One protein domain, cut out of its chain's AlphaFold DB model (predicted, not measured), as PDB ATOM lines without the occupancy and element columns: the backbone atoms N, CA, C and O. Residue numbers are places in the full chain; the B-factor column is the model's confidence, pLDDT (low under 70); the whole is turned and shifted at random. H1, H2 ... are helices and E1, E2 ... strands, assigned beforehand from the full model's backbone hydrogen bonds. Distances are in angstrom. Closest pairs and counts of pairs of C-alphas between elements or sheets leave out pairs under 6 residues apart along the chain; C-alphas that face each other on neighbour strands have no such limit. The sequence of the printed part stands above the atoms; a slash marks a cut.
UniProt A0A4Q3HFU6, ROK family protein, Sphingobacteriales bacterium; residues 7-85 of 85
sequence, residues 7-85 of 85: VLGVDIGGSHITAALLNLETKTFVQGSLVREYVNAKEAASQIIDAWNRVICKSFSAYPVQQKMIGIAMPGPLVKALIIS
ATOM      1  N   VAL A   7     -20.331   9.857 -23.370       93.25
ATOM      2  CA  VAL A   7     -21.201  11.040 -23.358       93.25
ATOM      3  C   VAL A   7     -20.643  12.050 -22.378       93.25
ATOM      4  O   VAL A   7     -20.269  11.700 -21.261       93.25
ATOM      5  N   LEU A   8     -20.606  13.314 -22.778       95.06
ATOM      6  CA  LEU A   8     -20.333  14.412 -21.870       95.06
ATOM      7  C   LEU A   8     -21.632  14.841 -21.188       95.06
ATOM      8  O   LEU A   8     -22.551  15.320 -21.849       95.06
ATOM      9  N   GLY A   9     -21.700  14.688 -19.870       93.31
ATOM     10  CA  GLY A   9     -22.742  15.308 -19.061       93.31
ATOM     11  C   GLY A   9     -22.326  16.723 -18.691       93.31
ATOM     12  O   GLY A   9     -21.214  16.923 -18.202       93.31
ATOM     13  N   VAL A  10     -23.207  17.692 -18.917       94.94
ATOM     14  CA  VAL A  10     -23.001  19.096 -18.564       94.94
ATOM     15  C   VAL A  10     -24.156  19.556 -17.683       94.94
ATOM     16  O   VAL A  10     -25.315  19.411 -18.058       94.94
ATOM     17  N   ASP A  11     -23.839  20.122 -16.527       92.88
ATOM     18  CA  ASP A  11     -24.781  20.750 -15.605       92.88
ATOM     19  C   ASP A  11     -24.452  22.239 -15.507       92.88
ATOM     20  O   ASP A  11     -23.375  22.629 -15.051       92.88
ATOM     21  N   ILE A  12     -25.356  23.076 -15.996       91.12
ATOM     22  CA  ILE A  12     -25.216  24.528 -15.997       91.12
ATOM     23  C   ILE A  12     -26.126  25.052 -14.906       91.12
ATOM     24  O   ILE A  12     -27.328  25.020 -15.078       91.12
ATOM     25  N   GLY A  13     -25.587  25.578 -13.814       85.88
ATOM     26  CA  GLY A  13     -26.339  26.346 -12.826       85.88
ATOM     27  C   GLY A  13     -26.358  27.845 -13.149       85.88
ATOM     28  O   GLY A  13     -25.683  28.326 -14.053       85.88
ATOM     29  N   GLY A  14     -27.067  28.636 -12.338       82.81
ATOM     30  CA  GLY A  14     -27.097  30.100 -12.496       82.81
ATOM     31  C   GLY A  14     -25.766  30.817 -12.202       82.81
ATOM     32  O   GLY A  14     -25.652  32.015 -12.440       82.81
ATOM     33  N   SER A  15     -24.775  30.111 -11.654       89.19
ATOM     34  CA  SER A  15     -23.479  30.675 -11.236       89.19
ATOM     35  C   SER A  15     -22.272  29.824 -11.625       89.19
ATOM     36  O   SER A  15     -21.137  30.160 -11.294       89.19
ATOM     37  N   HIS A  16     -22.488  28.677 -12.259       92.94
ATOM     38  CA  HIS A  16     -21.418  27.740 -12.565       92.94
ATOM     39  C   HIS A  16     -21.834  26.795 -13.678       92.94
ATOM     40  O   HIS A  16     -23.015  26.565 -13.904       92.94
ATOM     41  N   ILE A  17     -20.841  26.206 -14.321       95.12
ATOM     42  CA  ILE A  17     -21.000  25.077 -15.225       95.12
ATOM     43  C   ILE A  17     -20.100  23.949 -14.729       95.12
ATOM     44  O   ILE A  17     -18.967  24.182 -14.304       95.12
ATOM     45  N   THR A  18     -20.609  22.729 -14.790       95.88
ATOM     46  CA  THR A  18     -19.878  21.501 -14.504       95.88
ATOM     47  C   THR A  18     -19.986  20.589 -15.718       95.88
ATOM     48  O   THR A  18     -21.074  20.422 -16.253       95.88
ATOM     49  N   ALA A  19     -18.886  19.988 -16.155       96.88
ATOM     50  CA  ALA A  19     -18.875  18.998 -17.224       96.88
ATOM     51  C   ALA A  19     -18.046  17.780 -16.814       96.88
ATOM     52  O   ALA A  19     -16.998  17.927 -16.186       96.88
ATOM     53  N   ALA A  20     -18.507  16.583 -17.162       96.38
ATOM     54  CA  ALA A  20     -17.779  15.342 -16.929       96.38
ATOM     55  C   ALA A  20     -18.084  14.325 -18.024       96.38
ATOM     56  O   ALA A  20     -19.227  14.191 -18.467       96.38
ATOM     57  N   LEU A  21     -17.064  13.584 -18.442       95.50
ATOM     58  CA  LEU A  21     -17.212  12.542 -19.444       95.50
ATOM     59  C   LEU A  21     -17.602  11.228 -18.754       95.50
ATOM     60  O   LEU A  21     -16.951  10.792 -17.803       95.50
ATOM     61  N   LEU A  22     -18.674  10.607 -19.233       92.56
ATOM     62  CA  LEU A  22     -19.244   9.365 -18.724       92.56
ATOM     63  C   LEU A  22     -19.040   8.253 -19.755       92.56
ATOM     64  O   LEU A  22     -19.363   8.423 -20.932       92.56
ATOM     65  N   ASN A  23     -18.549   7.104 -19.301       90.44
ATOM     66  CA  ASN A  23     -18.604   5.872 -20.075       90.44
ATOM     67  C   ASN A  23     -19.955   5.188 -19.806       90.44
ATOM     68  O   ASN A  23     -20.246   4.810 -18.669       90.44
ATOM     69  N   LEU A  24     -20.792   5.050 -20.839       86.75
ATOM     70  CA  LEU A  24     -22.130   4.468 -20.699       86.75
ATOM     71  C   LEU A  24     -22.126   2.946 -20.497       86.75
ATOM     72  O   LEU A  24     -23.096   2.415 -19.960       86.75
ATOM     73  N   GLU A  25     -21.057   2.249 -20.888       88.19
ATOM     74  CA  GLU A  25     -20.922   0.806 -20.666       88.19
ATOM     75  C   GLU A  25     -20.634   0.515 -19.190       88.19
ATOM     76  O   GLU A  25     -21.325  -0.283 -18.557       88.19
ATOM     77  N   THR A  26     -19.647   1.206 -18.614       89.94
ATOM     78  CA  THR A  26     -19.235   1.013 -17.215       89.94
ATOM     79  C   THR A  26     -20.062   1.830 -16.226       89.94
ATOM     80  O   THR A  26     -20.013   1.563 -15.028       89.94
ATOM     81  N   LYS A  27     -20.820   2.828 -16.706       88.06
ATOM     82  CA  LYS A  27     -21.547   3.822 -15.895       88.06
ATOM     83  C   LYS A  27     -20.633   4.581 -14.927       88.06
ATOM     84  O   LYS A  27     -21.042   4.938 -13.824       88.06
ATOM     85  N   THR A  28     -19.392   4.832 -15.338       89.75
ATOM     86  CA  THR A  28     -18.391   5.537 -14.529       89.75
ATOM     87  C   THR A  28     -17.897   6.802 -15.214       89.75
ATOM     88  O   THR A  28     -17.832   6.889 -16.443       89.75
ATOM     89  N   PHE A  29     -17.529   7.796 -14.403       91.88
ATOM     90  CA  PHE A  29     -16.861   8.992 -14.898       91.88
ATOM     91  C   PHE A  29     -15.422   8.686 -15.302       91.88
ATOM     92  O   PHE A  29     -14.710   7.934 -14.634       91.88
ATOM     93  N   VAL A  30     -14.981   9.331 -16.374       94.06
ATOM     94  CA  VAL A  30     -13.588   9.323 -16.801       94.06
ATOM     95  C   VAL A  30     -12.777  10.188 -15.849       94.06
ATOM     96  O   VAL A  30     -13.073  11.371 -15.645       94.06
ATOM     97  N   GLN A  31     -11.729   9.606 -15.273       93.12
ATOM     98  CA  GLN A  31     -10.830  10.319 -14.375       93.12
ATOM     99  C   GLN A  31     -10.196  11.527 -15.084       93.12
ATOM    100  O   GLN A  31      -9.770  11.433 -16.229       93.12
ATOM    101  N   GLY A  32     -10.165  12.678 -14.409       93.19
ATOM    102  CA  GLY A  32      -9.625  13.924 -14.967       93.19
ATOM    103  C   GLY A  32     -10.563  14.671 -15.925       93.19
ATOM    104  O   GLY A  32     -10.250  15.795 -16.303       93.19
ATOM    105  N   SER A  33     -11.723  14.105 -16.277       96.00
ATOM    106  CA  SER A  33     -12.705  14.783 -17.139       96.00
ATOM    107  C   SER A  33     -13.637  15.737 -16.389       96.00
ATOM    108  O   SER A  33     -14.283  16.563 -17.025       96.00
ATOM    109  N   LEU A  34     -13.729  15.646 -15.058       96.69
ATOM    110  CA  LEU A  34     -14.577  16.533 -14.264       96.69
ATOM    111  C   LEU A  34     -13.985  17.947 -14.247       96.69
ATOM    112  O   LEU A  34     -12.946  18.195 -13.636       96.69
ATOM    113  N   VAL A  35     -14.678  18.880 -14.887       97.62
ATOM    114  CA  VAL A  35     -14.324  20.297 -14.945       97.62
ATOM    115  C   VAL A  35     -15.480  21.103 -14.379       97.62
ATOM    116  O   VAL A  35     -16.629  20.893 -14.755       97.62
ATOM    117  N   ARG A  36     -15.180  22.047 -13.490       95.88
ATOM    118  CA  ARG A  36     -16.157  22.990 -12.950       95.88
ATOM    119  C   ARG A  36     -15.589  24.395 -12.993       95.88
ATOM    120  O   ARG A  36     -14.483  24.615 -12.505       95.88
ATOM    121  N   GLU A  37     -16.356  25.337 -13.526       95.69
ATOM    122  CA  GLU A  37     -15.992  26.755 -13.548       95.69
ATOM    123  C   GLU A  37     -17.158  27.629 -13.091       95.69
ATOM    124  O   GLU A  37     -18.331  27.272 -13.231       95.69
ATOM    125  N   TYR A  38     -16.817  28.784 -12.521       94.44
ATOM    126  CA  TYR A  38     -17.783  29.831 -12.211       94.44
ATOM    127  C   TYR A  38     -18.172  30.568 -13.494       94.44
ATOM    128  O   TYR A  38     -17.318  30.863 -14.329       94.44
ATOM    129  N   VAL A  39     -19.454  30.899 -13.626       90.50
ATOM    130  CA  VAL A  39     -19.981  31.682 -14.745       90.50
ATOM    131  C   VAL A  39     -20.839  32.798 -14.179       90.50
ATOM    132  O   VAL A  39     -21.779  32.553 -13.423       90.50
ATOM    133  N   ASN A  40     -20.528  34.035 -14.553       89.00
ATOM    134  CA  ASN A  40     -21.356  35.179 -14.215       89.00
ATOM    135  C   ASN A  40     -22.499  35.292 -15.237       89.00
ATOM    136  O   ASN A  40     -22.297  35.744 -16.360       89.00
ATOM    137  N   ALA A  41     -23.714  34.911 -14.840       84.25
ATOM    138  CA  ALA A  41     -24.896  34.956 -15.708       84.25
ATOM    139  C   ALA A  41     -25.343  36.379 -16.108       84.25
ATOM    140  O   ALA A  41     -26.294  36.529 -16.870       84.25
ATOM    141  N   LYS A  42     -24.687  37.425 -15.585       88.62
ATOM    142  CA  LYS A  42     -24.926  38.829 -15.953       88.62
ATOM    143  C   LYS A  42     -23.980  39.340 -17.045       88.62
ATOM    144  O   LYS A  42     -24.100  40.494 -17.447       88.62
ATOM    145  N   GLU A  43     -23.022  38.523 -17.478       91.19
ATOM    146  CA  GLU A  43     -22.120  38.847 -18.585       91.19
ATOM    147  C   GLU A  43     -22.867  38.885 -19.927       91.19
ATOM    148  O   GLU A  43     -24.012  38.441 -20.053       91.19
ATOM    149  N   ALA A  44     -22.189  39.370 -20.967       94.69
ATOM    150  CA  ALA A  44     -22.682  39.224 -22.329       94.69
ATOM    151  C   ALA A  44     -22.822  37.737 -22.702       94.69
ATOM    152  O   ALA A  44     -21.988  36.908 -22.337       94.69
ATOM    153  N   ALA A  45     -23.843  37.406 -23.500       91.12
ATOM    154  CA  ALA A  45     -24.112  36.030 -23.920       91.12
ATOM    155  C   ALA A  45     -22.896  35.351 -24.576       91.12
ATOM    156  O   ALA A  45     -22.648  34.177 -24.326       91.12
ATOM    157  N   SER A  46     -22.099  36.094 -25.353       92.69
ATOM    158  CA  SER A  46     -20.854  35.585 -25.943       92.69
ATOM    159  C   SER A  46     -19.855  35.116 -24.886       92.69
ATOM    160  O   SER A  46     -19.335  34.015 -24.995       92.69
ATOM    161  N   GLN A  47     -19.651  35.893 -23.819       92.94
ATOM    162  CA  GLN A  47     -18.741  35.534 -22.727       92.94
ATOM    163  C   GLN A  47     -19.228  34.300 -21.954       92.94
ATOM    164  O   GLN A  47     -18.426  33.445 -21.576       92.94
ATOM    165  N   ILE A  48     -20.545  34.178 -21.756       92.00
ATOM    166  CA  ILE A  48     -21.166  33.008 -21.119       92.00
ATOM    167  C   ILE A  48     -20.946  31.757 -21.981       92.00
ATOM    168  O   ILE A  48     -20.485  30.734 -21.476       92.00
ATOM    169  N   ILE A  49     -21.218  31.849 -23.286       92.56
ATOM    170  CA  ILE A  49     -21.038  30.745 -24.239       92.56
ATOM    171  C   ILE A  49     -19.558  30.357 -24.352       92.56
ATOM    172  O   ILE A  49     -19.240  29.168 -24.365       92.56
ATOM    173  N   ASP A  50     -18.646  31.329 -24.364       94.12
ATOM    174  CA  ASP A  50     -17.205  31.075 -24.387       94.12
ATOM    175  C   ASP A  50     -16.748  30.327 -23.130       94.12
ATOM    176  O   ASP A  50     -15.959  29.383 -23.217       94.12
ATOM    177  N   ALA A  51     -17.267  30.700 -21.955       93.31
ATOM    178  CA  ALA A  51     -17.000  29.975 -20.718       93.31
ATOM    179  C   ALA A  51     -17.504  28.526 -20.791       93.31
ATOM    180  O   ALA A  51     -16.781  27.603 -20.412       93.31
ATOM    181  N   TRP A  52     -18.702  28.305 -21.339       94.38
ATOM    182  CA  TRP A  52     -19.236  26.955 -21.523       94.38
ATOM    183  C   TRP A  52     -18.373  26.123 -22.472       94.38
ATOM    184  O   TRP A  52     -18.019  24.988 -22.153       94.38
ATOM    185  N   ASN A  53     -17.979  26.707 -23.605       95.31
ATOM    186  CA  ASN A  53     -17.129  26.058 -24.594       95.31
ATOM    187  C   ASN A  53     -15.779  25.639 -23.992       95.31
ATOM    188  O   ASN A  53     -15.358  24.494 -24.156       95.31
ATOM    189  N   ARG A  54     -15.128  26.519 -23.216       95.81
ATOM    190  CA  ARG A  54     -13.866  26.192 -22.527       95.81
ATOM    191  C   ARG A  54     -14.008  24.968 -21.625       95.81
ATOM    192  O   ARG A  54     -13.177  24.063 -21.698       95.81
ATOM    193  N   VAL A  55     -15.064  24.913 -20.818       96.62
ATOM    194  CA  VAL A  55     -15.312  23.802 -19.885       96.62
ATOM    195  C   VAL A  55     -15.589  22.494 -20.621       96.62
ATOM    196  O   VAL A  55     -14.997  21.465 -20.290       96.62
ATOM    197  N   ILE A  56     -16.418  22.542 -21.663       95.69
ATOM    198  CA  ILE A  56     -16.737  21.392 -22.517       95.69
ATOM    199  C   ILE A  56     -15.469  20.856 -23.199       95.69
ATOM    200  O   ILE A  56     -15.171  19.663 -23.110       95.69
ATOM    201  N   CYS A  57     -14.682  21.725 -23.840       95.38
ATOM    202  CA  CYS A  57     -13.440  21.339 -24.509       95.38
ATOM    203  C   CYS A  57     -12.413  20.761 -23.534       95.38
ATOM    204  O   CYS A  57     -11.783  19.748 -23.836       95.38
ATOM    205  N   LYS A  58     -12.265  21.373 -22.355       96.44
ATOM    206  CA  LYS A  58     -11.348  20.894 -21.318       96.44
ATOM    207  C   LYS A  58     -11.751  19.509 -20.815       96.44
ATOM    208  O   LYS A  58     -10.883  18.656 -20.671       96.44
ATOM    209  N   SER A  59     -13.044  19.240 -20.637       96.38
ATOM    210  CA  SER A  59     -13.517  17.909 -20.242       96.38
ATOM    211  C   SER A  59     -13.241  16.850 -21.319       96.38
ATOM    212  O   SER A  59     -12.688  15.793 -21.017       96.38
ATOM    213  N   PHE A  60     -13.510  17.158 -22.596       94.69
ATOM    214  CA  PHE A  60     -13.175  16.265 -23.713       94.69
ATOM    215  C   PHE A  60     -11.671  16.034 -23.893       94.69
ATOM    216  O   PHE A  60     -11.283  15.010 -24.447       94.69
ATOM    217  N   SER A  61     -10.812  16.946 -23.433       94.50
ATOM    218  CA  SER A  61      -9.357  16.765 -23.530       94.50
ATOM    219  C   SER A  61      -8.820  15.630 -22.645       94.50
ATOM    220  O   SER A  61      -7.727  15.131 -22.896       94.50
ATOM    221  N   ALA A  62      -9.593  15.185 -21.647       92.19
ATOM    222  CA  ALA A  62      -9.180  14.137 -20.717       92.19
ATOM    223  C   ALA A  62      -9.164  12.730 -21.339       92.19
ATOM    224  O   ALA A  62      -8.523  11.834 -20.792       92.19
ATOM    225  N   TYR A  63      -9.874  12.509 -22.452       89.62
ATOM    226  CA  TYR A  63      -9.951  11.197 -23.091       89.62
ATOM    227  C   TYR A  63     -10.330  11.301 -24.574       89.62
ATOM    228  O   TYR A  63     -11.275  12.019 -24.912       89.62
ATOM    229  N   PRO A  64      -9.653  10.569 -25.477       88.56
ATOM    230  CA  PRO A  64      -9.980  10.590 -26.896       88.56
ATOM    231  C   PRO A  64     -11.352   9.953 -27.150       88.56
ATOM    232  O   PRO A  64     -11.582   8.784 -26.850       88.56
ATOM    233  N   VAL A  65     -12.265  10.717 -27.746       87.12
ATOM    234  CA  VAL A  65     -13.593  10.241 -28.153       87.12
ATOM    235  C   VAL A  65     -13.716  10.270 -29.672       87.12
ATOM    236  O   VAL A  65     -13.303  11.234 -30.312       87.12
ATOM    237  N   GLN A  66     -14.282   9.211 -30.255       85.69
ATOM    238  CA  GLN A  66     -14.502   9.129 -31.705       85.69
ATOM    239  C   GLN A  66     -15.672  10.010 -32.154       85.69
ATOM    240  O   GLN A  66     -15.592  10.675 -33.181       85.69
ATOM    241  N   GLN A  67     -16.740  10.046 -31.354       86.44
ATOM    242  CA  GLN A  67     -17.910  10.888 -31.566       86.44
ATOM    243  C   GLN A  67     -18.185  11.681 -30.288       86.44
ATOM    244  O   GLN A  67     -18.178  11.125 -29.188       86.44
ATOM    245  N   LYS A  68     -18.401  12.990 -30.425       89.50
ATOM    246  CA  LYS A  68     -18.708  13.871 -29.296       89.50
ATOM    247  C   LYS A  68     -20.218  13.925 -29.116       89.50
ATOM    248  O   LYS A  68     -20.909  14.529 -29.920       89.50
ATOM    249  N   MET A  69     -20.711  13.286 -28.062       90.38
ATOM    250  CA  MET A  69     -22.102  13.402 -27.627       90.38
ATOM    251  C   MET A  69     -22.148  14.221 -26.342       90.38
ATOM    252  O   MET A  69     -21.362  13.968 -25.427       90.38
ATOM    253  N   ILE A  70     -23.054  15.193 -26.266       92.00
ATOM    254  CA  ILE A  70     -23.209  16.077 -25.106       92.00
ATOM    255  C   ILE A  70     -24.666  16.037 -24.653       92.00
ATOM    256  O   ILE A  70     -25.564  16.154 -25.480       92.00
ATOM    257  N   GLY A  71     -24.895  15.885 -23.351       90.38
ATOM    258  CA  GLY A  71     -26.185  16.117 -22.709       90.38
ATOM    259  C   GLY A  71     -26.071  17.276 -21.727       90.38
ATOM    260  O   GLY A  71     -25.207  17.252 -20.854       90.38
ATOM    261  N   ILE A  72     -26.936  18.282 -21.866       90.06
ATOM    262  CA  ILE A  72     -26.928  19.489 -21.027       90.06
ATOM    263  C   ILE A  72     -28.177  19.527 -20.137       90.06
ATOM    264  O   ILE A  72     -29.298  19.415 -20.638       90.06
ATOM    265  N   ALA A  73     -27.975  19.725 -18.835       87.81
ATOM    266  CA  ALA A  73     -28.991  20.055 -17.840       87.81
ATOM    267  C   ALA A  73     -28.824  21.521 -17.398       87.81
ATOM    268  O   ALA A  73     -27.702  21.972 -17.180       87.81
ATOM    269  N   MET A  74     -29.923  22.277 -17.295       84.44
ATOM    270  CA  MET A  74     -29.907  23.699 -16.921       84.44
ATOM    271  C   MET A  74     -31.186  24.073 -16.141       84.44
ATOM    272  O   MET A  74     -32.260  23.583 -16.499       84.44
ATOM    273  N   PRO A  75     -31.130  24.937 -15.104       71.69
ATOM    274  CA  PRO A  75     -32.296  25.424 -14.390       71.69
ATOM    275  C   PRO A  75     -33.031  26.472 -15.233       71.69
ATOM    276  O   PRO A  75     -32.456  27.459 -15.686       71.69
ATOM    277  N   GLY A  76     -34.329  26.258 -15.426       64.94
ATOM    278  CA  GLY A  76     -35.219  27.136 -16.182       64.94
ATOM    279  C   GLY A  76     -36.388  26.345 -16.780       64.94
ATOM    280  O   GLY A  76     -36.364  25.116 -16.751       64.94
ATOM    281  N   PRO A  77     -37.417  27.005 -17.340       60.12
ATOM    282  CA  PRO A  77     -38.580  26.336 -17.928       60.12
ATOM    283  C   PRO A  77     -38.291  25.650 -19.282       60.12
ATOM    284  O   PRO A  77     -39.211  25.460 -20.075       60.12
ATOM    285  N   LEU A  78     -37.041  25.258 -19.568       47.66
ATOM    286  CA  LEU A  78     -36.706  24.546 -20.798       47.66
ATOM    287  C   LEU A  78     -36.591  23.037 -20.564       47.66
ATOM    288  O   LEU A  78     -35.647  22.517 -19.976       47.66
ATOM    289  N   VAL A  79     -37.612  22.355 -21.069       47.53
ATOM    290  CA  VAL A  79     -37.765  20.907 -21.173       47.53
ATOM    291  C   VAL A  79     -36.930  20.407 -22.366       47.53
ATOM    292  O   VAL A  79     -37.109  20.910 -23.472       47.53
ATOM    293  N   LYS A  80     -36.108  19.367 -22.136       41.34
ATOM    294  CA  LYS A  80     -35.276  18.549 -23.060       41.34
ATOM    295  C   LYS A  80     -33.776  18.871 -23.101       41.34
ATOM    296  O   LYS A  80     -33.353  19.960 -23.468       41.34
ATOM    297  N   ALA A  81     -32.993  17.831 -22.803       43.25
ATOM    298  CA  ALA A  81     -31.561  17.743 -23.048       43.25
ATOM    299  C   ALA A  81     -31.234  18.149 -24.495       43.25
ATOM    300  O   ALA A  81     -31.735  17.543 -25.443       43.25
ATOM    301  N   LEU A  82     -30.394  19.172 -24.654       45.91
ATOM    302  CA  LEU A  82     -29.801  19.512 -25.943       45.91
ATOM    303  C   LEU A  82     -28.760  18.432 -26.262       45.91
ATOM    304  O   LEU A  82     -27.731  18.363 -25.593       45.91
ATOM    305  N   ILE A  83     -29.041  17.580 -27.250       43.38
ATOM    306  CA  ILE A  83     -28.017  16.740 -27.876       43.38
ATOM    307  C   ILE A  83     -27.400  17.594 -28.976       43.38
ATOM    308  O   ILE A  83     -28.021  17.808 -30.014       43.38
ATOM    309  N   ILE A  84     -26.208  18.130 -28.727       41.50
ATOM    310  CA  ILE A  84     -25.398  18.745 -29.781       41.50
ATOM    311  C   ILE A  84     -24.678  17.580 -30.468       41.50
ATOM    312  O   ILE A  84     -23.775  16.990 -29.872       41.50
ATOM    313  N   SER A  85     -25.168  17.189 -31.647       37.78
ATOM    314  CA  SER A  85     -24.566  16.184 -32.538       37.78
ATOM    315  C   SER A  85     -23.626  16.831 -33.542       37.78
ATOM    316  O   SER A  85     -24.071  17.845 -34.130       37.78
TER     317      SER A  85
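AT A GLANCE: This is residues 7 to 85 of the 85 residues of the protein "ROK family protein" of Sphingobacteriales bacterium (UniProt A0A4Q3HFU6). A twisted wall of five strands has one long helix, H1, over one of its faces, while the other face has no named helix on it. H1 lies over E2 and runs nearly along it, and at the E4 side of the sheet a loop of residues 74 to 81 leads to the short edge strand E5. The printed part has 79 residues, with elements in the order E1, E2, E3, H1, E4, E5, and the mixed sheet has the order E3, E2, E1, E4, E5. The class is mixed, helices and strands, in two layers, a helix on one face of a sheet. The whole is compact, with a radius of gyration of the C-alphas of 12.5 A and spans of 37 by 25 by 19 A.

IN THESE COORDINATES: E1, residues 7 to 12, begins at C-alpha 7 (-21.201, 11.040, -23.358) and is 15.9 A long. E2, residues 16 to 23, is the longest strand by residues and measures 23.3 A. E3 is residues 35 to 38, 10.5 A. H1, residues 45 to 60, runs 22.6 A from C-alpha 45 (-24.112, 36.030, -23.920). E4 is residues 69 to 73, 13.7 A, and E5, residues 82 to 84, 5.9 A, ends at C-alpha 84 (-25.398, 18.745, -29.781).

HOW THE PARTS SIT: E1, E2 and E3 form a meander, each strand the antiparallel neighbour of the one before. In the hairpin E1 and E2, at 163 degrees, N 9 and O 20 are 2.9 A apart, within hydrogen-bond range. In the hairpin E2 and E3, at 170 degrees, N 19 and O 35 are 2.8 A apart. E1 and E4 are parallel at 25 degrees, with N 10 and O 71 at 2.8 A. E4 and E5 form an antiparallel hairpin at 155 degrees with no backbone N and O within hydrogen-bond range; C-alphas 71 and 83 face each other at 5.5 A. E3 and E5 are the edge strands and are apart. H1 is on the sheet at a height over the sheet of 8.7 A, over E2, and only just along the strands, at 28 degrees to E2 on the local plane. Its closest C-alphas to E2 are those of Ser 59 and Ala 20, 6.0 A. E3, H1 and E4 make a split strand-helix-strand unit, two parallel strands with a helix between them in the chain and E2 and E1 between them in the sheet; its crossover is right-handed. In H1 every O i to N i+4 pair is within hydrogen-bond range.

THE WHOLE: The two C-alphas farthest apart, those of Thr 26 and Ala 44, are 38.7 A from each other. The printed part has no cut, and the link from E2 to E3 is long, with 11 residues. The mean pLDDT of the printed part is 86.2, and residues 76 to 85 are under 70.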